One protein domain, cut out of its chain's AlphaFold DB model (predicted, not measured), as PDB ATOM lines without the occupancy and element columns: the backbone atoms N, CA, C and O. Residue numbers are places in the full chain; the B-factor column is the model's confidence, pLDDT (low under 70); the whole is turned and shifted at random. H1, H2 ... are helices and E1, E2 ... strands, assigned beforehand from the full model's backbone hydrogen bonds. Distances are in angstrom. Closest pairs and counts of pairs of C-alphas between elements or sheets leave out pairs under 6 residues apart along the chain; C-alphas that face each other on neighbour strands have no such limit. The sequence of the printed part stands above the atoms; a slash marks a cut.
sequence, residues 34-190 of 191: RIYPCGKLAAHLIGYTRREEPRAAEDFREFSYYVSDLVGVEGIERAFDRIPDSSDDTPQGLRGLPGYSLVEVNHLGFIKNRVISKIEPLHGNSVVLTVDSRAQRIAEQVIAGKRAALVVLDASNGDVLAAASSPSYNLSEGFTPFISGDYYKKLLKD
ATOM      1  N   ARG A  34     205.996 132.336 227.342       89.56
ATOM      2  CA  ARG A  34     204.982 133.140 226.655       89.56
ATOM      3  C   ARG A  34     204.084 133.853 227.669       89.56
ATOM      4  O   ARG A  34     203.644 133.252 228.647       89.56
ATOM      5  N   ILE A  35     203.803 135.129 227.414       90.62
ATOM      6  CA  ILE A  35     202.931 135.972 228.240       90.62
ATOM      7  C   ILE A  35     201.751 136.424 227.380       90.62
ATOM      8  O   ILE A  35     201.957 136.926 226.279       90.62
ATOM      9  N   TYR A  36     200.532 136.296 227.912       92.50
ATOM     10  CA  TYR A  36     199.296 136.777 227.284       92.50
ATOM     11  C   TYR A  36     198.746 137.961 228.091       92.50
ATOM     12  O   TYR A  36     198.067 137.737 229.094       92.50
ATOM     13  N   PRO A  37     199.023 139.222 227.708       92.00
ATOM     14  CA  PRO A  37     198.637 140.392 228.504       92.00
ATOM     15  C   PRO A  37     197.121 140.582 228.621       92.00
ATOM     16  O   PRO A  37     196.635 141.136 229.602       92.00
ATOM     17  N   CYS A  38     196.367 140.130 227.615       91.06
ATOM     18  CA  CYS A  38     194.918 140.312 227.555       91.06
ATOM     19  C   CYS A  38     194.113 139.122 228.110       91.06
ATOM     20  O   CYS A  38     192.883 139.170 228.085       91.06
ATOM     21  N   GLY A  39     194.783 138.091 228.635       91.69
ATOM     22  CA  GLY A  39     194.186 136.966 229.357       91.69
ATOM     23  C   GLY A  39     193.039 136.255 228.647       91.69
ATOM     24  O   GLY A  39     193.269 135.335 227.869       91.69
ATOM     25  N   LYS A  40     191.798 136.647 228.961       91.88
ATOM     26  CA  LYS A  40     190.575 136.042 228.402       91.88
ATOM     27  C   LYS A  40     190.216 136.535 227.000       91.88
ATOM     28  O   LYS A  40     189.519 135.831 226.273       91.88
ATOM     29  N   LEU A  41     190.653 137.743 226.643       95.00
ATOM     30  CA  LEU A  41     190.322 138.350 225.356       95.00
ATOM     31  C   LEU A  41     190.954 137.533 224.229       95.00
ATOM     32  O   LEU A  41     192.169 137.335 224.225       95.00
ATOM     33  N   ALA A  42     190.136 137.115 223.266       95.31
ATOM     34  CA  ALA A  42     190.537 136.319 222.111       95.31
ATOM     35  C   ALA A  42     191.193 134.971 222.463       95.31
ATOM     36  O   ALA A  42     191.961 134.458 221.654       95.31
ATOM     37  N   ALA A  43     190.902 134.375 223.628       94.50
ATOM     38  CA  ALA A  43     191.625 133.192 224.111       94.50
ATOM     39  C   ALA A  43     191.674 132.034 223.093       94.50
ATOM     40  O   ALA A  43     192.755 131.562 222.758       94.50
ATOM     41  N   HIS A  44     190.527 131.645 222.526       94.31
ATOM     42  CA  HIS A  44     190.448 130.590 221.502       94.31
ATOM     43  C   HIS A  44     191.102 130.970 220.171       94.31
ATOM     44  O   HIS A  44     191.619 130.115 219.459       94.31
ATOM     45  N   LEU A  45     191.037 132.254 219.809       95.19
ATOM     46  CA  LEU A  45     191.601 132.746 218.560       95.19
ATOM     47  C   LEU A  45     193.130 132.752 218.644       95.19
ATOM     48  O   LEU A  45     193.789 132.225 217.756       95.19
ATOM     49  N   ILE A  46     193.692 133.341 219.702       95.12
ATOM     50  CA  ILE A  46     195.142 133.406 219.914       95.12
ATOM     51  C   ILE A  46     195.695 132.008 220.190       95.12
ATOM     52  O   ILE A  46     196.672 131.609 219.562       95.12
ATOM     53  N   GLY A  47     195.031 131.252 221.064       93.38
ATOM     54  CA  GLY A  47     195.506 129.966 221.550       93.38
ATOM     55  C   GLY A  47     196.663 130.107 222.535       93.38
ATOM     56  O   GLY A  47     196.928 131.185 223.070       93.38
ATOM     57  N   TYR A  48     197.338 128.992 222.803       92.12
ATOM     58  CA  TYR A  48     198.445 128.940 223.752       92.12
ATOM     59  C   TYR A  48     199.608 128.081 223.266       92.12
ATOM     60  O   TYR A  48     199.480 127.261 222.355       92.12
ATOM     61  N   THR A  49     200.740 128.240 223.948       91.06
ATOM     62  CA  THR A  49     201.966 127.468 223.752       91.06
ATOM     63  C   THR A  49     202.207 126.485 224.895       91.06
ATOM     64  O   THR A  49     201.936 126.810 226.056       91.06
ATOM     65  N   ARG A  50     202.818 125.337 224.600       87.06
ATOM     66  CA  ARG A  50     203.290 124.343 225.580       87.06
ATOM     67  C   ARG A  50     204.725 123.946 225.249       87.06
ATOM     68  O   ARG A  50     205.141 124.086 224.110       87.06
ATOM     69  N   ARG A  51     205.489 123.431 226.215       85.00
ATOM     70  CA  ARG A  51     206.753 122.758 225.881       85.00
ATOM     71  C   ARG A  51     206.514 121.499 225.054       85.00
ATOM     72  O   ARG A  51     205.630 120.708 225.390       85.00
ATOM     73  N   GLU A  52     207.324 121.314 224.019       80.81
ATOM     74  CA  GLU A  52     207.363 120.069 223.263       80.81
ATOM     75  C   GLU A  52     207.763 118.922 224.192       80.81
ATOM     76  O   GLU A  52     208.774 118.988 224.897       80.81
ATOM     77  N   GLU A  53     206.954 117.866 224.202       71.12
ATOM     78  CA  GLU A  53     207.378 116.593 224.767       71.12
ATOM     79  C   GLU A  53     208.144 115.836 223.677       71.12
ATOM     80  O   GLU A  53     207.654 115.768 222.545       71.12
ATOM     81  N   PRO A  54     209.336 115.295 223.978       65.69
ATOM     82  CA  PRO A  54     210.096 114.509 223.010       65.69
ATOM     83  C   PRO A  54     209.247 113.322 222.540       65.69
ATOM     84  O   PRO A  54     208.660 112.608 223.358       65.69
ATOM     85  N   ARG A  55     209.125 113.147 221.220       60.03
ATOM     86  CA  ARG A  55     208.134 112.241 220.618       60.03
ATOM     87  C   ARG A  55     208.722 110.874 220.278       60.03
ATOM     88  O   ARG A  55     207.962 109.909 220.211       60.03
ATOM     89  N   ALA A  56     210.040 110.768 220.092       57.62
ATOM     90  CA  ALA A  56     210.708 109.515 219.736       57.62
ATOM     91  C   ALA A  56     212.056 109.320 220.452       57.62
ATOM     92  O   ALA A  56     212.709 110.275 220.852       57.62
ATOM     93  N   ALA A  57     212.512 108.062 220.552       52.00
ATOM     94  CA  ALA A  57     213.842 107.705 221.068       52.00
ATOM     95  C   ALA A  57     214.992 108.334 220.252       52.00
ATOM     96  O   ALA A  57     216.080 108.558 220.773       52.00
ATOM     97  N   GLU A  58     214.741 108.652 218.981       52.06
ATOM     98  CA  GLU A  58     215.694 109.303 218.076       52.06
ATOM     99  C   GLU A  58     215.947 110.779 218.430       52.06
ATOM    100  O   GLU A  58     217.031 111.282 218.140       52.06
ATOM    101  N   ASP A  59     215.015 111.444 219.125       51.75
ATOM    102  CA  ASP A  59     215.218 112.794 219.681       51.75
ATOM    103  C   ASP A  59     216.239 112.771 220.839       51.75
ATOM    104  O   ASP A  59     216.856 113.783 221.170       51.75
ATOM    105  N   PHE A  60     216.458 111.593 221.436       51.84
ATOM    106  CA  PHE A  60     217.386 111.345 222.541       51.84
ATOM    107  C   PHE A  60     218.731 110.764 222.079       51.84
ATOM    108  O   PHE A  60     219.357 110.012 222.830       51.84
ATOM    109  N   ARG A  61     219.194 111.055 220.848       50.53
ATOM    110  CA  ARG A  61     220.513 110.574 220.384       50.53
ATOM    111  C   ARG A  61     221.586 110.834 221.445       50.53
ATOM    112  O   ARG A  61     221.672 111.927 222.002       50.53
ATOM    113  N   GLU A  62     222.423 109.820 221.651       49.12
ATOM    114  CA  GLU A  62     223.113 109.431 222.895       49.12
ATOM    115  C   GLU A  62     224.026 110.473 223.583       49.12
ATOM    116  O   GLU A  62     224.557 110.203 224.651       49.12
ATOM    117  N   PHE A  63     224.182 111.686 223.047       50.19
ATOM    118  CA  PHE A  63     224.960 112.772 223.667       50.19
ATOM    119  C   PHE A  63     224.353 114.173 223.451       50.19
ATOM    120  O   PHE A  63     225.042 115.182 223.611       50.19
ATOM    121  N   SER A  64     223.069 114.258 223.088       56.34
ATOM    122  CA  SER A  64     222.383 115.534 222.848       56.34
ATOM    123  C   SER A  64     221.594 115.963 224.084       56.34
ATOM    124  O   SER A  64     220.563 115.381 224.411       56.34
ATOM    125  N   TYR A  65     222.055 117.014 224.767       64.88
ATOM    126  CA  TYR A  65     221.259 117.720 225.775       64.88
ATOM    127  C   TYR A  65     220.198 118.567 225.060       64.88
ATOM    128  O   TYR A  65     220.359 119.774 224.895       64.88
ATOM    129  N   TYR A  66     219.145 117.915 224.565       68.06
ATOM    130  CA  TYR A  66     218.040 118.596 223.902       68.06
ATOM    131  C   TYR A  66     217.246 119.422 224.918       68.06
ATOM    132  O   TYR A  66     216.743 118.897 225.916       68.06
ATOM    133  N   VAL A  67     217.137 120.723 224.665       73.56
ATOM    134  CA  VAL A  67     216.260 121.625 225.414       73.56
ATOM    135  C   VAL A  67     214.957 121.726 224.634       73.56
ATOM    136  O   VAL A  67     214.976 122.059 223.456       73.56
ATOM    137  N   SER A  68     213.831 121.414 225.276       76.50
ATOM    138  CA  SER A  68     212.539 121.441 224.593       76.50
ATOM    139  C   SER A  68     212.078 122.860 224.283       76.50
ATOM    140  O   SER A  68     212.021 123.714 225.174       76.50
ATOM    141  N   ASP A  69     211.665 123.063 223.037       80.44
ATOM    142  CA  ASP A  69     211.093 124.319 222.566       80.44
ATOM    143  C   ASP A  69     209.647 124.519 223.039       80.44
ATOM    144  O   ASP A  69     208.949 123.583 223.448       80.44
ATOM    145  N   LEU A  70     209.186 125.771 222.982       84.44
ATOM    146  CA  LEU A  70     207.772 126.119 223.117       84.44
ATOM    147  C   LEU A  70     207.081 125.988 221.759       84.44
ATOM    148  O   LEU A  70     207.537 126.549 220.767       84.44
ATOM    149  N   VAL A  71     205.957 125.282 221.742       87.25
ATOM    150  CA  VAL A  71     205.194 124.942 220.539       87.25
ATOM    151  C   VAL A  71     203.769 125.449 220.658       87.25
ATOM    152  O   VAL A  71     203.175 125.391 221.740       87.25
ATOM    153  N   GLY A  72     203.213 125.941 219.556       90.12
ATOM    154  CA  GLY A  72     201.834 126.407 219.482       90.12
ATOM    155  C   GLY A  72     200.861 125.230 219.478       90.12
ATOM    156  O   GLY A  72     200.952 124.331 218.643       90.12
ATOM    157  N   VAL A  73     199.904 125.221 220.406       90.00
ATOM    158  CA  VAL A  73     198.953 124.106 220.576       90.00
ATOM    159  C   VAL A  73     197.610 124.384 219.904       90.00
ATOM    160  O   VAL A  73     196.993 123.483 219.327       90.00
ATOM    161  N   GLU A  74     197.165 125.637 219.933       91.50
ATOM    162  CA  GLU A  74     195.871 126.068 219.406       91.50
ATOM    163  C   GLU A  74     195.980 127.458 218.759       91.50
ATOM    164  O   GLU A  74     196.985 128.147 218.934       91.50
ATOM    165  N   GLY A  75     194.950 127.859 218.013       93.50
ATOM    166  CA  GLY A  75     194.777 129.223 217.526       93.50
ATOM    167  C   GLY A  75     195.875 129.696 216.576       93.50
ATOM    168  O   GLY A  75     196.467 128.911 215.828       93.50
ATOM    169  N   ILE A  76     196.136 131.002 216.617       94.38
ATOM    170  CA  ILE A  76     197.220 131.669 215.890       94.38
ATOM    171  C   ILE A  76     198.582 131.107 216.295       94.38
ATOM    172  O   ILE A  76     199.416 130.905 215.413       94.38
ATOM    173  N   GLU A  77     198.790 130.807 217.583       93.19
ATOM    174  CA  GLU A  77     200.048 130.219 218.057       93.19
ATOM    175  C   GLU A  77     200.358 128.941 217.267       93.19
ATOM    176  O   GLU A  77     201.426 128.848 216.682       93.19
ATOM    177  N   ARG A  78     199.409 128.001 217.130       92.06
ATOM    178  CA  ARG A  78     199.613 126.785 216.317       92.06
ATOM    179  C   ARG A  78     199.644 127.044 214.814       92.06
ATOM    180  O   ARG A  78     200.425 126.416 214.105       92.06
ATOM    181  N   ALA A  79     198.775 127.913 214.302       91.00
ATOM    182  CA  ALA A  79     198.670 128.150 212.860       91.00
ATOM    183  C   ALA A  79     199.973 128.710 212.257       91.00
ATOM    184  O   ALA A  79     200.309 128.401 211.108       91.00
ATOM    185  N   PHE A  80     200.709 129.496 213.050       90.19
ATOM    186  CA  PHE A  80     201.992 130.097 212.686       90.19
ATOM    187  C   PHE A  80     203.194 129.455 213.397       90.19
ATOM    188  O   PHE A  80     204.311 129.967 213.291       90.19
ATOM    189  N   ASP A  81     203.006 128.315 214.064       86.25
ATOM    190  CA  ASP A  81     204.089 127.488 214.608       86.25
ATOM    191  C   ASP A  81     204.705 126.615 213.506       86.25
ATOM    192  O   ASP A  81     204.572 125.391 213.489       86.25
ATOM    193  N   ARG A  82     205.320 127.261 212.513       78.44
ATOM    194  CA  ARG A  82     205.988 126.576 211.404       78.44
ATOM    195  C   ARG A  82     207.495 126.633 211.589       78.44
ATOM    196  O   ARG A  82     208.060 127.697 211.841       78.44
ATOM    197  N   ILE A  83     208.125 125.479 211.410       66.25
ATOM    198  CA  ILE A  83     209.571 125.359 211.240       66.25
ATOM    199  C   ILE A  83     209.847 125.677 209.763       66.25
ATOM    200  O   ILE A  83     209.104 125.178 208.910       66.25
ATOM    201  N   PRO A  84     210.829 126.531 209.433       60.69
ATOM    202  CA  PRO A  84     211.188 126.752 208.039       60.69
ATOM    203  C   PRO A  84     211.599 125.438 207.380       60.69
ATOM    204  O   PRO A  84     212.225 124.575 208.000       60.69
ATOM    205  N   ASP A  85     211.189 125.277 206.128       57.03
ATOM    206  CA  ASP A  85     211.573 124.114 205.348       57.03
ATOM    207  C   ASP A  85     213.073 124.197 205.048       57.03
ATOM    208  O   ASP A  85     213.587 125.264 204.722       57.03
ATOM    209  N   SER A  86     213.773 123.067 205.135       52.97
ATOM    210  CA  SER A  86     215.243 122.934 205.043       52.97
ATOM    211  C   SER A  86     215.891 123.446 203.742       52.97
ATOM    212  O   SER A  86     217.103 123.337 203.563       52.97
ATOM    213  N   SER A  87     215.085 123.969 202.820       60.00
ATOM    214  CA  SER A  87     215.503 124.552 201.549       60.00
ATOM    215  C   SER A  87     215.658 126.077 201.589       60.00
ATOM    216  O   SER A  87     216.286 126.628 200.686       60.00
ATOM    217  N   ASP A  88     215.124 126.751 202.612       59.09
ATOM    218  CA  ASP A  88     215.161 128.207 202.751       59.09
ATOM    219  C   ASP A  88     215.414 128.571 204.223       59.09
ATOM    220  O   ASP A  88     214.591 128.297 205.098       59.09
ATOM    221  N   ASP A  89     216.557 129.198 204.512       57.41
ATOM    222  CA  ASP A  89     216.987 129.577 205.872       57.41
ATOM    223  C   ASP A  89     216.124 130.696 206.507       57.41
ATOM    224  O   ASP A  89     216.439 131.224 207.576       57.41
ATOM    225  N   THR A  90     215.020 131.081 205.863       59.50
ATOM    226  CA  THR A  90     214.114 132.134 206.322       59.50
ATOM    227  C   THR A  90     213.014 131.548 207.221       59.50
ATOM    228  O   THR A  90     212.120 130.874 206.707       59.50
ATOM    229  N   PRO A  91     212.993 131.815 208.546       59.81
ATOM    230  CA  PRO A  91     211.934 131.323 209.428       59.81
ATOM    231  C   PRO A  91     210.561 131.795 208.941       59.81
ATOM    232  O   PRO A  91     210.340 132.987 208.757       59.81
ATOM    233  N   GLN A  92     209.620 130.869 208.741       66.12
ATOM    234  CA  GLN A  92     208.265 131.167 208.255       66.12
ATOM    235  C   GLN A  92     207.230 131.087 209.385       66.12
ATOM    236  O   GLN A  92     206.220 130.402 209.263       66.12
ATOM    237  N   GLY A  93     207.462 131.755 210.516       81.62
ATOM    238  CA  GLY A  93     206.522 131.680 211.637       81.62
ATOM    239  C   GLY A  93     207.079 132.181 212.959       81.62
ATOM    240  O   GLY A  93     208.102 132.861 212.995       81.62
ATOM    241  N   LEU A  94     206.392 131.834 214.044       88.38
ATOM    242  CA  LEU A  94     206.697 132.288 215.403       88.38
ATOM    243  C   LEU A  94     207.891 131.557 216.043       88.38
ATOM    244  O   LEU A  94     208.538 132.133 216.915       88.38
ATOM    245  N   ARG A  95     208.191 130.315 215.631       83.75
ATOM    246  CA  ARG A  95     209.164 129.439 216.316       83.75
ATOM    247  C   ARG A  95     210.629 129.843 216.104       83.75
ATOM    248  O   ARG A  95     211.437 129.691 217.012       83.75
ATOM    249  N   GLY A  96     210.970 130.394 214.937       84.38
ATOM    250  CA  GLY A  96     212.368 130.651 214.573       84.38
ATOM    251  C   GLY A  96     213.151 129.360 214.304       84.38
ATOM    252  O   GLY A  96     212.554 128.331 213.988       84.38
ATOM    253  N   LEU A  97     214.482 129.425 214.418       81.62
ATOM    254  CA  LEU A  97     215.378 128.271 214.296       81.62
ATOM    255  C   LEU A  97     216.296 128.149 215.519       81.62
ATOM    256  O   LEU A  97     216.932 129.142 215.898       81.62
ATOM    257  N   PRO A  98     216.407 126.950 216.123       80.88
ATOM    258  CA  PRO A  98     217.297 126.737 217.252       80.88
ATOM    259  C   PRO A  98     218.762 126.834 216.814       80.88
ATOM    260  O   PRO A  98     219.155 126.387 215.739       80.88
ATOM    261  N   GLY A  99     219.577 127.426 217.683       80.50
ATOM    262  CA  GLY A  99     221.030 127.423 217.554       80.50
ATOM    263  C   GLY A  99     221.648 126.166 218.171       80.50
ATOM    264  O   GLY A  99     220.966 125.356 218.798       80.50
ATOM    265  N   TYR A 100     222.970 126.038 218.064       80.69
ATOM    266  CA  TYR A 100     223.711 124.899 218.615       80.69
ATOM    267  C   TYR A 100     224.999 125.351 219.299       80.69
ATOM    268  O   TYR A 100     225.665 126.292 218.863       80.69
ATOM    269  N   SER A 101     225.379 124.655 220.370       79.12
ATOM    270  CA  SER A 101     226.646 124.869 221.073       79.12
ATOM    271  C   SER A 101     227.291 123.527 221.378       79.12
ATOM    272  O   SER A 101     226.680 122.688 222.037       79.12
ATOM    273  N   LEU A 102     228.548 123.342 220.967       80.56
ATOM    274  CA  LEU A 102     229.314 122.161 221.362       80.56
ATOM    275  C   LEU A 102     229.992 122.397 222.714       80.56
ATOM    276  O   LEU A 102     230.698 123.392 222.903       80.56
ATOM    277  N   VAL A 103     229.803 121.466 223.645       79.56
ATOM    278  CA  VAL A 103     230.337 121.542 225.010       79.56
ATOM    279  C   VAL A 103     231.176 120.310 225.346       79.56
ATOM    280  O   VAL A 103     230.806 119.189 225.018       79.56
ATOM    281  N   GLU A 104     232.317 120.519 226.005       80.12
ATOM    282  CA  GLU A 104     233.120 119.471 226.638       80.12
ATOM    283  C   GLU A 104     232.513 119.221 228.012       80.12
ATOM    284  O   GLU A 104     232.469 120.126 228.848       80.12
ATOM    285  N   VAL A 105     232.065 117.995 228.256       77.94
ATOM    286  CA  VAL A 105     231.597 117.550 229.570       77.94
ATOM    287  C   VAL A 105     232.660 116.687 230.243       77.94
ATOM    288  O   VAL A 105     233.435 115.998 229.583       77.94
ATOM    289  N   ASN A 106     232.730 116.735 231.571       79.38
ATOM    290  CA  ASN A 106     233.583 115.833 232.342       79.38
ATOM    291  C   ASN A 106     232.892 114.476 232.592       79.38
ATOM    292  O   ASN A 106     231.726 114.283 232.261       79.38
ATOM    293  N   HIS A 107     233.598 113.540 233.233       78.50
ATOM    294  CA  HIS A 107     233.074 112.204 233.564       78.50
ATOM    295  C   HIS A 107     231.839 112.207 234.489       78.50
ATOM    296  O   HIS A 107     231.159 111.194 234.595       78.50
ATOM    297  N   LEU A 108     231.556 113.327 235.162       76.00
ATOM    298  CA  LEU A 108     230.376 113.527 236.009       76.00
ATOM    299  C   LEU A 108     229.231 114.231 235.258       76.00
ATOM    300  O   LEU A 108     228.205 114.527 235.863       76.00
ATOM    301  N   GLY A 109     229.402 114.536 233.967       70.56
ATOM    302  CA  GLY A 109     228.407 115.223 233.139       70.56
ATOM    303  C   GLY A 109     228.352 116.742 233.326       70.56
ATOM    304  O   GLY A 109     227.455 117.382 232.785       70.56
ATOM    305  N   PHE A 110     229.291 117.348 234.062       73.31
ATOM    306  CA  PHE A 110     229.362 118.808 234.171       73.31
ATOM    307  C   PHE A 110     230.092 119.407 232.973       73.31
ATOM    308  O   PHE A 110     231.156 118.923 232.578       73.31
ATOM    309  N   ILE A 111     229.546 120.502 232.445       73.00
ATOM    310  CA  ILE A 111     230.159 121.285 231.372       73.00
ATOM    311  C   ILE A 111     231.477 121.877 231.887       73.00
ATOM    312  O   ILE A 111     231.494 122.638 232.852       73.00
ATOM    313  N   LYS A 112     232.583 121.501 231.247       71.00
ATOM    314  CA  LYS A 112     233.944 121.934 231.572       71.00
ATOM    315  C   LYS A 112     234.366 123.123 230.712       71.00
ATOM    316  O   LYS A 112     234.911 124.074 231.253       71.00
ATOM    317  N   ASN A 113     234.089 123.078 229.406       65.38
ATOM    318  CA  ASN A 113     234.372 124.150 228.445       65.38
ATOM    319  C   ASN A 113     233.347 124.140 227.298       65.38
ATOM    320  O   ASN A 113     232.830 123.086 226.936       65.38
ATOM    321  N   ARG A 114     233.080 125.291 226.671       67.69
ATOM    322  CA  ARG A 114     232.373 125.356 225.376       67.69
ATOM    323  C   ARG A 114     233.428 125.261 224.264       67.69
ATOM    324  O   ARG A 114     234.315 126.104 224.212       67.69
ATOM    325  N   VAL A 115     233.393 124.196 223.458       58.62
ATOM    326  CA  VAL A 115     234.520 123.752 222.603       58.62
ATOM    327  C   VAL A 115     234.509 124.407 221.224       58.62
ATOM    328  O   VAL A 115     235.573 124.633 220.655       58.62
ATOM    329  N   ILE A 116     233.328 124.716 220.675       59.16
ATOM    330  CA  ILE A 116     233.167 125.294 219.328       59.16
ATOM    331  C   ILE A 116     232.264 126.530 219.394       59.16
ATOM    332  O   ILE A 116     231.412 126.636 220.279       59.16
ATOM    333  N   SER A 117     232.471 127.463 218.453       63.91
ATOM    334  CA  SER A 117     231.649 128.657 218.255       63.91
ATOM    335  C   SER A 117     230.161 128.310 218.238       63.91
ATOM    336  O   SER A 117     229.718 127.455 217.472       63.91
ATOM    337  N   LYS A 118     229.404 129.004 219.082       72.50
ATOM    338  CA  LYS A 118     227.947 128.961 219.129       72.50
ATOM    339  C   LYS A 118     227.382 129.330 217.755       72.50
ATOM    340  O   LYS A 118     227.720 130.383 217.221       72.50
ATOM    341  N   ILE A 119     226.529 128.472 217.203       81.69
ATOM    342  CA  ILE A 119     225.637 128.870 216.115       81.69
ATOM    343  C   ILE A 119     224.503 129.628 216.789       81.69
ATOM    344  O   ILE A 119     223.786 129.065 217.620       81.69
ATOM    345  N   GLU A 120     224.410 130.922 216.502       84.50
ATOM    346  CA  GLU A 120     223.364 131.765 217.069       84.50
ATOM    347  C   GLU A 120     221.987 131.325 216.542       84.50
ATOM    348  O   GLU A 120     221.861 131.013 215.355       84.50
ATOM    349  N   PRO A 121     220.960 131.269 217.408       84.25
ATOM    350  CA  PRO A 121     219.599 130.990 216.973       84.25
ATOM    351  C   PRO A 121     219.071 132.124 216.089       84.25
ATOM    352  O   PRO A 121     219.467 133.284 216.240       84.25
ATOM    353  N   LEU A 122     218.113 131.807 215.220       85.75
ATOM    354  CA  LEU A 122     217.352 132.816 214.484       85.75
ATOM    355  C   LEU A 122     216.001 133.017 215.159       85.75
ATOM    356  O   LEU A 122     215.265 132.063 215.414       85.75
ATOM    357  N   HIS A 123     215.665 134.272 215.446       86.88
ATOM    358  CA  HIS A 123     214.371 134.609 216.024       86.88
ATOM    359  C   HIS A 123     213.233 134.339 215.032       86.88
ATOM    360  O   HIS A 123     213.394 134.495 213.822       86.88
ATOM    361  N   GLY A 124     212.070 133.964 215.562       86.19
ATOM    362  CA  GLY A 124     210.838 133.909 214.784       86.19
ATOM    363  C   GLY A 124     210.358 135.295 214.345       86.19
ATOM    364  O   GLY A 124     210.795 136.332 214.851       86.19
ATOM    365  N   ASN A 125     209.415 135.302 213.412       88.06
ATOM    366  CA  ASN A 125     208.794 136.514 212.899       88.06
ATOM    367  C   ASN A 125     207.706 137.041 213.834       88.06
ATOM    368  O   ASN A 125     207.130 136.320 214.647       88.06
ATOM    369  N   SER A 126     207.369 138.317 213.654       90.25
ATOM    370  CA  SER A 126     206.172 138.905 214.256       90.25
ATOM    371  C   SER A 126     204.951 138.653 213.371       90.25
ATOM    372  O   SER A 126     205.002 138.876 212.164       90.25
ATOM    373  N   VAL A 127     203.843 138.230 213.981       90.38
ATOM    374  CA  VAL A 127     202.548 138.070 213.305       90.38
ATOM    375  C   VAL A 127     201.669 139.268 213.651       90.38
ATOM    376  O   VAL A 127     201.403 139.528 214.824       90.38
ATOM    377  N   VAL A 128     201.218 139.996 212.630       93.38
ATOM    378  CA  VAL A 128     200.254 141.095 212.766       93.38
ATOM    379  C   VAL A 128     198.890 140.585 212.317       93.38
ATOM    380  O   VAL A 128     198.761 140.048 211.221       93.38
ATOM    381  N   LEU A 129     197.884 140.727 213.178       94.31
ATOM    382  CA  LEU A 129     196.520 140.274 212.909       94.31
ATOM    383  C   LEU A 129     195.648 141.437 212.434       94.31
ATOM    384  O   LEU A 129     195.855 142.581 212.831       94.31
ATOM    385  N   THR A 130     194.616 141.115 211.661       96.81
ATOM    386  CA  THR A 130     193.550 142.046 211.244       96.81
ATOM    387  C   THR A 130     192.544 142.350 212.360       96.81
ATOM    388  O   THR A 130     191.660 143.188 212.210       96.81
ATOM    389  N   VAL A 131     192.654 141.647 213.488       96.69
ATOM    390  CA  VAL A 131     191.676 141.667 214.577       96.69
ATOM    391  C   VAL A 131     191.758 142.971 215.363       96.69
ATOM    392  O   VAL A 131     192.797 143.307 215.933       96.69
ATOM    393  N   ASP A 132     190.634 143.683 215.464       96.81
ATOM    394  CA  ASP A 132     190.510 144.866 216.315       96.81
ATOM    395  C   ASP A 132     190.125 144.428 217.737       96.81
ATOM    396  O   ASP A 132     189.061 143.860 217.993       96.81
ATOM    397  N   SER A 133     190.995 144.728 218.703       95.62
ATOM    398  CA  SER A 133     190.801 144.347 220.111       95.62
ATOM    399  C   SER A 133     189.511 144.892 220.750       95.62
ATOM    400  O   SER A 133     188.986 144.291 221.692       95.62
ATOM    401  N   ARG A 134     188.982 146.025 220.270       96.75
ATOM    402  CA  ARG A 134     187.713 146.600 220.741       96.75
ATOM    403  C   ARG A 134     186.541 145.846 220.131       96.75
ATOM    404  O   ARG A 134     185.631 145.489 220.874       96.75
ATOM    405  N   ALA A 135     186.589 145.567 218.827       97.19
ATOM    406  CA  ALA A 135     185.575 144.760 218.150       97.19
ATOM    407  C   ALA A 135     185.476 143.364 218.783       97.19
ATOM    408  O   ALA A 135     184.381 142.925 219.132       97.19
ATOM    409  N   GLN A 136     186.620 142.723 219.043       97.94
ATOM    410  CA  GLN A 136     186.691 141.441 219.742       97.94
ATOM    411  C   GLN A 136     186.036 141.497 221.126       97.94
ATOM    412  O   GLN A 136     185.231 140.632 221.469       97.94
ATOM    413  N   ARG A 137     186.339 142.530 221.920       97.31
ATOM    414  CA  ARG A 137     185.768 142.681 223.264       97.31
ATOM    415  C   ARG A 137     184.249 142.826 223.224       97.31
ATOM    416  O   ARG A 137     183.561 142.214 224.035       97.31
ATOM    417  N   ILE A 138     183.731 143.622 222.289       97.62
ATOM    418  CA  ILE A 138     182.286 143.799 222.106       97.62
ATOM    419  C   ILE A 138     181.649 142.473 221.679       97.62
ATOM    420  O   ILE A 138     180.645 142.067 222.259       97.62
ATOM    421  N   ALA A 139     182.254 141.770 220.718       97.50
ATOM    422  CA  ALA A 139     181.785 140.468 220.253       97.50
ATOM    423  C   ALA A 139     181.656 139.464 221.409       97.50
ATOM    424  O   ALA A 139     180.599 138.860 221.574       97.50
ATOM    425  N   GLU A 140     182.687 139.342 222.249       97.00
ATOM    426  CA  GLU A 140     182.685 138.462 223.426       97.00
ATOM    427  C   GLU A 140     181.633 138.861 224.466       97.00
ATOM    428  O   GLU A 140     180.974 137.992 225.034       97.00
ATOM    429  N   GLN A 141     181.426 140.161 224.695       96.38
ATOM    430  CA  GLN A 141     180.396 140.660 225.612       96.38
ATOM    431  C   GLN A 141     178.977 140.326 225.135       96.38
ATOM    432  O   GLN A 141     178.129 139.969 225.949       96.38
ATOM    433  N   VAL A 142     178.714 140.408 223.827       97.25
ATOM    434  CA  VAL A 142     177.393 140.114 223.240       97.25
ATOM    435  C   VAL A 142     176.998 138.648 223.433       97.25
ATOM    436  O   VAL A 142     175.827 138.344 223.681       97.25
ATOM    437  N   ILE A 143     177.966 137.735 223.327       96.31
ATOM    438  CA  ILE A 143     177.737 136.290 223.457       96.31
ATOM    439  C   ILE A 143     177.992 135.750 224.870       96.31
ATOM    440  O   ILE A 143     177.818 134.555 225.101       96.31
ATOM    441  N   ALA A 144     178.375 136.605 225.822       94.50
ATOM    442  CA  ALA A 144     178.721 136.195 227.176       94.50
ATOM    443  C   ALA A 144     177.573 135.443 227.874       94.50
ATOM    444  O   ALA A 144     176.403 135.824 227.794       94.50
ATOM    445  N   GLY A 145     177.922 134.366 228.584       92.44
ATOM    446  CA  GLY A 145     176.963 133.520 229.306       92.44
ATOM    447  C   GLY A 145     176.129 132.603 228.406       92.44
ATOM    448  O   GLY A 145     175.206 131.948 228.886       92.44
ATOM    449  N   LYS A 146     176.438 132.546 227.106       93.81
ATOM    450  CA  LYS A 146     175.788 131.663 226.138       93.81
ATOM    451  C   LYS A 146     176.844 130.808 225.457       93.81
ATOM    452  O   LYS A 146     177.942 131.268 225.178       93.81
ATOM    453  N   ARG A 147     176.480 129.576 225.114       95.00
ATOM    454  CA  ARG A 147     177.274 128.752 224.199       95.00
ATOM    455  C   ARG A 147     177.063 129.242 222.772       95.00
ATOM    456  O   ARG A 147     176.061 128.884 222.153       95.00
ATOM    457  N   ALA A 148     177.957 130.088 222.279       96.19
ATOM    458  CA  ALA A 148     177.821 130.721 220.973       96.19
ATOM    459  C   ALA A 148     179.182 131.121 220.392       96.19
ATOM    460  O   ALA A 148     180.168 131.258 221.112       96.19
ATOM    461  N   ALA A 149     179.199 131.345 219.081       96.75
ATOM    462  CA  ALA A 149     180.323 131.921 218.361       96.75
ATOM    463  C   ALA A 149     179.846 133.136 217.556       96.75
ATOM    464  O   ALA A 149     178.706 133.161 217.085       96.75
ATOM    465  N   LEU A 150     180.709 134.138 217.407       97.50
ATOM    466  CA  LEU A 150     180.439 135.347 216.635       97.50
ATOM    467  C   LEU A 150     181.686 135.736 215.847       97.50
ATOM    468  O   LEU A 150     182.765 135.864 216.419       97.50
ATOM    469  N   VAL A 151     181.525 135.956 214.545       97.56
ATOM    470  CA  VAL A 151     182.599 136.418 213.660       97.56
ATOM    471  C   VAL A 151     182.184 137.744 213.035       97.56
ATOM    472  O   VAL A 151     181.059 137.876 212.554       97.56
ATOM    473  N   VAL A 152     183.088 138.721 213.053       97.62
ATOM    474  CA  VAL A 152     182.926 140.016 212.387       97.62
ATOM    475  C   VAL A 152     183.943 140.099 211.262       97.62
ATOM    476  O   VAL A 152     185.145 139.975 211.502       97.62
ATOM    477  N   LEU A 153     183.442 140.322 210.052       97.56
ATOM    478  CA  LEU A 153     184.234 140.463 208.837       97.56
ATOM    479  C   LEU A 153     184.080 141.874 208.281       97.56
ATOM    480  O   LEU A 153     182.975 142.424 208.295       97.56
ATOM    481  N   ASP A 154     185.156 142.428 207.740       97.44
ATOM    482  CA  ASP A 154     185.053 143.531 206.795       97.44
ATOM    483  C   ASP A 154     184.673 142.962 205.420       97.44
ATOM    484  O   ASP A 154     185.408 142.190 204.803       97.44
ATOM    485  N   ALA A 155     183.482 143.320 204.938       96.62
ATOM    486  CA  ALA A 155     182.951 142.803 203.680       96.62
ATOM    487  C   ALA A 155     183.704 143.309 202.437       96.62
ATOM    488  O   ALA A 155     183.534 142.744 201.358       96.62
ATOM    489  N   SER A 156     184.498 144.376 202.563       97.44
ATOM    490  CA  SER A 156     185.211 144.980 201.438       97.44
ATOM    491  C   SER A 156     186.504 144.246 201.082       97.44
ATOM    492  O   SER A 156     186.851 144.172 199.904       97.44
ATOM    493  N   ASN A 157     187.196 143.682 202.075       96.62
ATOM    494  CA  ASN A 157     188.501 143.040 201.897       96.62
ATOM    495  C   ASN A 157     188.589 141.617 202.482       96.62
ATOM    496  O   ASN A 157     189.558 140.912 202.210       96.62
ATOM    497  N   GLY A 158     187.570 141.169 203.222       96.00
ATOM    498  CA  GLY A 158     187.522 139.844 203.837       96.00
ATOM    499  C   GLY A 158     188.266 139.733 205.168       96.00
ATOM    500  O   GLY A 158     188.393 138.621 205.686       96.00
ATOM    501  N   ASP A 159     188.739 140.843 205.738       97.50
ATOM    502  CA  ASP A 159     189.470 140.841 207.002       97.50
ATOM    503  C   ASP A 159     188.587 140.372 208.157       97.50
ATOM    504  O   ASP A 159     187.441 140.796 208.322       97.50
ATOM    505  N   VAL A 160     189.156 139.534 209.024       97.25
ATOM    506  CA  VAL A 160     188.517 139.145 210.283       97.25
ATOM    507  C   VAL A 160     188.834 140.203 211.331       97.25
ATOM    508  O   VAL A 160     189.968 140.298 211.801       97.25
ATOM    509  N   LEU A 161     187.824 140.982 211.718       97.44
ATOM    510  CA  LEU A 161     187.945 142.019 212.745       97.44
ATOM    511  C   LEU A 161     187.731 141.460 214.154       97.44
ATOM    512  O   LEU A 161     188.286 141.992 215.114       97.44
ATOM    513  N   ALA A 162     186.928 140.401 214.286       97.88
ATOM    514  CA  ALA A 162     186.707 139.683 215.537       97.88
ATOM    515  C   ALA A 162     186.273 138.234 215.280       97.88
ATOM    516  O   ALA A 162     185.505 137.963 214.359       97.88
ATOM    517  N   ALA A 163     186.714 137.321 216.139       97.31
ATOM    518  CA  ALA A 163     186.285 135.928 216.184       97.31
ATOM    519  C   ALA A 163     186.148 135.506 217.653       97.31
ATOM    520  O   ALA A 163     187.122 135.161 218.326       97.31
ATOM    521  N   ALA A 164     184.931 135.602 218.179       97.06
ATOM    522  CA  ALA A 164     184.604 135.334 219.570       97.06
ATOM    523  C   ALA A 164     183.945 133.960 219.727       97.06
ATOM    524  O   ALA A 164     183.109 133.558 218.917       97.06
ATOM    525  N   SER A 165     184.291 133.268 220.810       95.31
ATOM    526  CA  SER A 165     183.669 132.014 221.236       95.31
ATOM    527  C   SER A 165     183.407 132.087 222.735       95.31
ATOM    528  O   SER A 165     184.264 132.550 223.492       95.31
ATOM    529  N   SER A 166     182.210 131.681 223.150       94.81
ATOM    530  CA  SER A 166     181.795 131.615 224.548       94.81
ATOM    531  C   SER A 166     181.184 130.242 224.831       94.81
ATOM    532  O   SER A 166     180.441 129.735 223.979       94.81
ATOM    533  N   PRO A 167     181.457 129.626 225.992       93.25
ATOM    534  CA  PRO A 167     182.297 130.089 227.113       93.25
ATOM    535  C   PRO A 167     183.792 130.199 226.757       93.25
ATOM    536  O   PRO A 167     184.217 129.647 225.752       93.25
ATOM    537  N   SER A 168     184.552 131.005 227.512       90.88
ATOM    538  CA  SER A 168     185.972 131.322 227.256       90.88
ATOM    539  C   SER A 168     186.830 131.124 228.502       90.88
ATOM    540  O   SER A 168     186.334 131.185 229.626       90.88
ATOM    541  N   TYR A 169     188.134 130.936 228.302       91.12
ATOM    542  CA  TYR A 169     189.122 130.663 229.342       91.12
ATOM    543  C   TYR A 169     190.189 131.767 229.429       91.12
ATOM    544  O   TYR A 169     190.249 132.661 228.591       91.12
ATOM    545  N   ASN A 170     191.011 131.754 230.482       91.06
ATOM    546  CA  ASN A 170     192.044 132.765 230.718       91.06
ATOM    547  C   ASN A 170     193.431 132.205 230.392       91.06
ATOM    548  O   ASN A 170     193.956 131.380 231.136       91.06
ATOM    549  N   LEU A 171     194.050 132.702 229.320       90.50
ATOM    550  CA  LEU A 171     195.395 132.295 228.910       90.50
ATOM    551  C   LEU A 171     196.483 132.677 229.926       90.50
ATOM    552  O   LEU A 171     197.493 131.984 230.045       90.50
ATOM    553  N   SER A 172     196.286 133.762 230.683       86.62
ATOM    554  CA  SER A 172     197.248 134.203 231.701       86.62
ATOM    555  C   SER A 172     197.258 133.292 232.935       86.62
ATOM    556  O   SER A 172     198.217 133.319 233.703       86.62
ATOM    557  N   GLU A 173     196.216 132.484 233.147       81.00
ATOM    558  CA  GLU A 173     196.073 131.626 234.329       81.00
ATOM    559  C   GLU A 173     196.625 130.223 234.075       81.00
ATOM    560  O   GLU A 173     195.915 129.222 234.071       81.00
ATOM    561  N   GLY A 174     197.944 130.151 233.910       70.88
ATOM    562  CA  GLY A 174     198.666 128.890 234.006       70.88
ATOM    563  C   GLY A 174     198.478 127.967 232.811       70.88
ATOM    564  O   GLY A 174     198.349 126.772 233.031       70.88
ATOM    565  N   PHE A 175     198.475 128.501 231.584       76.75
ATOM    566  CA  PHE A 175     198.658 127.714 230.357       76.75
ATOM    567  C   PHE A 175     200.126 127.569 229.939       76.75
ATOM    568  O   PHE A 175     200.485 126.606 229.266       76.75
ATOM    569  N   THR A 176     200.987 128.506 230.336       74.38
ATOM    570  CA  THR A 176     202.386 128.548 229.901       74.38
ATOM    571  C   THR A 176     203.348 128.575 231.089       74.38
ATOM    572  O   THR A 176     203.106 129.313 232.045       74.38
ATOM    573  N   PRO A 177     204.466 127.820 231.043       71.44
ATOM    574  CA  PRO A 177     204.855 126.841 230.009       71.44
ATOM    575  C   PRO A 177     204.170 125.470 230.158       71.44
ATOM    576  O   PRO A 177     204.257 124.633 229.259       71.44
ATOM    577  N   PHE A 178     203.490 125.250 231.283       79.50
ATOM    578  CA  PHE A 178     202.718 124.048 231.578       79.50
ATOM    579  C   PHE A 178     201.317 124.445 232.018       79.50
ATOM    580  O   PHE A 178     201.157 125.447 232.718       79.50
ATOM    581  N   ILE A 179     200.332 123.618 231.665       80.94
ATOM    582  CA  ILE A 179     198.970 123.820 232.144       80.94
ATOM    583  C   ILE A 179     198.891 123.406 233.616       80.94
ATOM    584  O   ILE A 179     199.220 122.268 233.960       80.94
ATOM    585  N   SER A 180     198.446 124.307 234.493       83.81
ATOM    586  CA  SER A 180     198.185 123.968 235.894       83.81
ATOM    587  C   SER A 180     197.103 122.888 235.979       83.81
ATOM    588  O   SER A 180     195.991 123.069 235.481       83.81
ATOM    589  N   GLY A 181     197.407 121.761 236.632       84.88
ATOM    590  CA  GLY A 181     196.487 120.622 236.712       84.88
ATOM    591  C   GLY A 181     195.147 120.967 237.367       84.88
ATOM    592  O   GLY A 181     194.107 120.466 236.945       84.88
ATOM    593  N   ASP A 182     195.148 121.861 238.357       86.19
ATOM    594  CA  ASP A 182     193.918 122.317 239.011       86.19
ATOM    595  C   ASP A 182     193.089 123.224 238.106       86.19
ATOM    596  O   ASP A 182     191.862 123.147 238.111       86.19
ATOM    597  N   TYR A 183     193.752 124.055 237.302       86.19
ATOM    598  CA  TYR A 183     193.083 124.908 236.329       86.19
ATOM    599  C   TYR A 183     192.466 124.078 235.198       86.19
ATOM    600  O   TYR A 183     191.284 124.226 234.894       86.19
ATOM    601  N   TYR A 184     193.210 123.102 234.673       85.50
ATOM    602  CA  TYR A 184     192.707 122.170 233.664       85.50
ATOM    603  C   TYR A 184     191.478 121.387 234.153       85.50
ATOM    604  O   TYR A 184     190.474 121.284 233.452       85.50
ATOM    605  N   LYS A 185     191.505 120.893 235.399       88.25
ATOM    606  CA  LYS A 185     190.353 120.211 236.015       88.25
ATOM    607  C   LYS A 185     189.117 121.106 236.142       88.25
ATOM    608  O   LYS A 185     188.012 120.570 236.140       88.25
ATOM    609  N   LYS A 186     189.281 122.425 236.300       88.25
ATOM    610  CA  LYS A 186     188.154 123.371 236.326       88.25
ATOM    611  C   LYS A 186     187.513 123.478 234.943       88.25
ATOM    612  O   LYS A 186     186.309 123.276 234.852       88.25
ATOM    613  N   LEU A 187     188.320 123.668 233.897       86.56
ATOM    614  CA  LEU A 187     187.841 123.759 232.509       86.56
ATOM    615  C   LEU A 187     187.093 122.495 232.052       86.56
ATOM    616  O   LEU A 187     186.135 122.578 231.298       86.56
ATOM    617  N   LEU A 188     187.489 121.311 232.531       86.88
ATOM    618  CA  LEU A 188     186.781 120.064 232.208       86.88
ATOM    619  C   LEU A 188     185.395 119.943 232.860       86.88
ATOM    620  O   LEU A 188     184.557 119.190 232.368       86.88
ATOM    621  N   LYS A 189     185.176 120.600 234.004       85.25
ATOM    622  CA  LYS A 189     183.921 120.503 234.767       85.25
ATOM    623  C   LYS A 189     182.902 121.556 234.350       85.25
ATOM    624  O   LYS A 189     181.709 121.289 234.450       85.25
ATOM    625  N   ASP A 190     183.381 122.716 233.925       71.56
ATOM    626  CA  ASP A 190     182.574 123.834 233.453       71.56
ATOM    627  C   ASP A 190     183.345 124.501 232.300       71.56
ATOM    628  O   ASP A 190     184.238 125.314 232.570       71.56
TER     629      ASP A 190
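This is residues 34 to 190 of the 191 residues of the protein "Peptidoglycan D,D-transpeptidase MrdA" of bioreactor metagenome (UniProt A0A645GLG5). With little regular structure, this loose, elongated model has a small middle of H1, H3 and strands E1 and E2, between hairpin E5-E6 with H4 packed on it and hairpin E3-E4 ending a long arm. Residues 55 to 63 stick out. The 157 printed residues include five named helices and six strands (H1 E1 H2 E2 H3 E3 E4 H4 E5 E6 H5), paired antiparallel, mixed class, 59 residues in named elements; radius of gyration of the C-alphas 20.2 A, spans 63 by 40 by 26 A.

H1, residues 43 to 46, touches H3, residues 75 to 79; closest C-alphas, Ile 46 and Gly 75, 4.8 A. Within hydrogen-bond range are N 50 and O 71, 2.9 A, between E1, residues 49 to 51, and E2, residues 70 to 72. H5, residues 181 to 189, has 4 of 5 O i to N i+4 pairs within range.

H1 begins at C-alpha 43 at (191.625, 133.192, 224.111); H5, 12.7 A from first to last C-alpha, ends at C-alpha 189 at (183.921, 120.503, 234.767).

The printed part has no cut; pLDDT is under 70 in residues 54 to 66, 83 to 92 and 113 to 117.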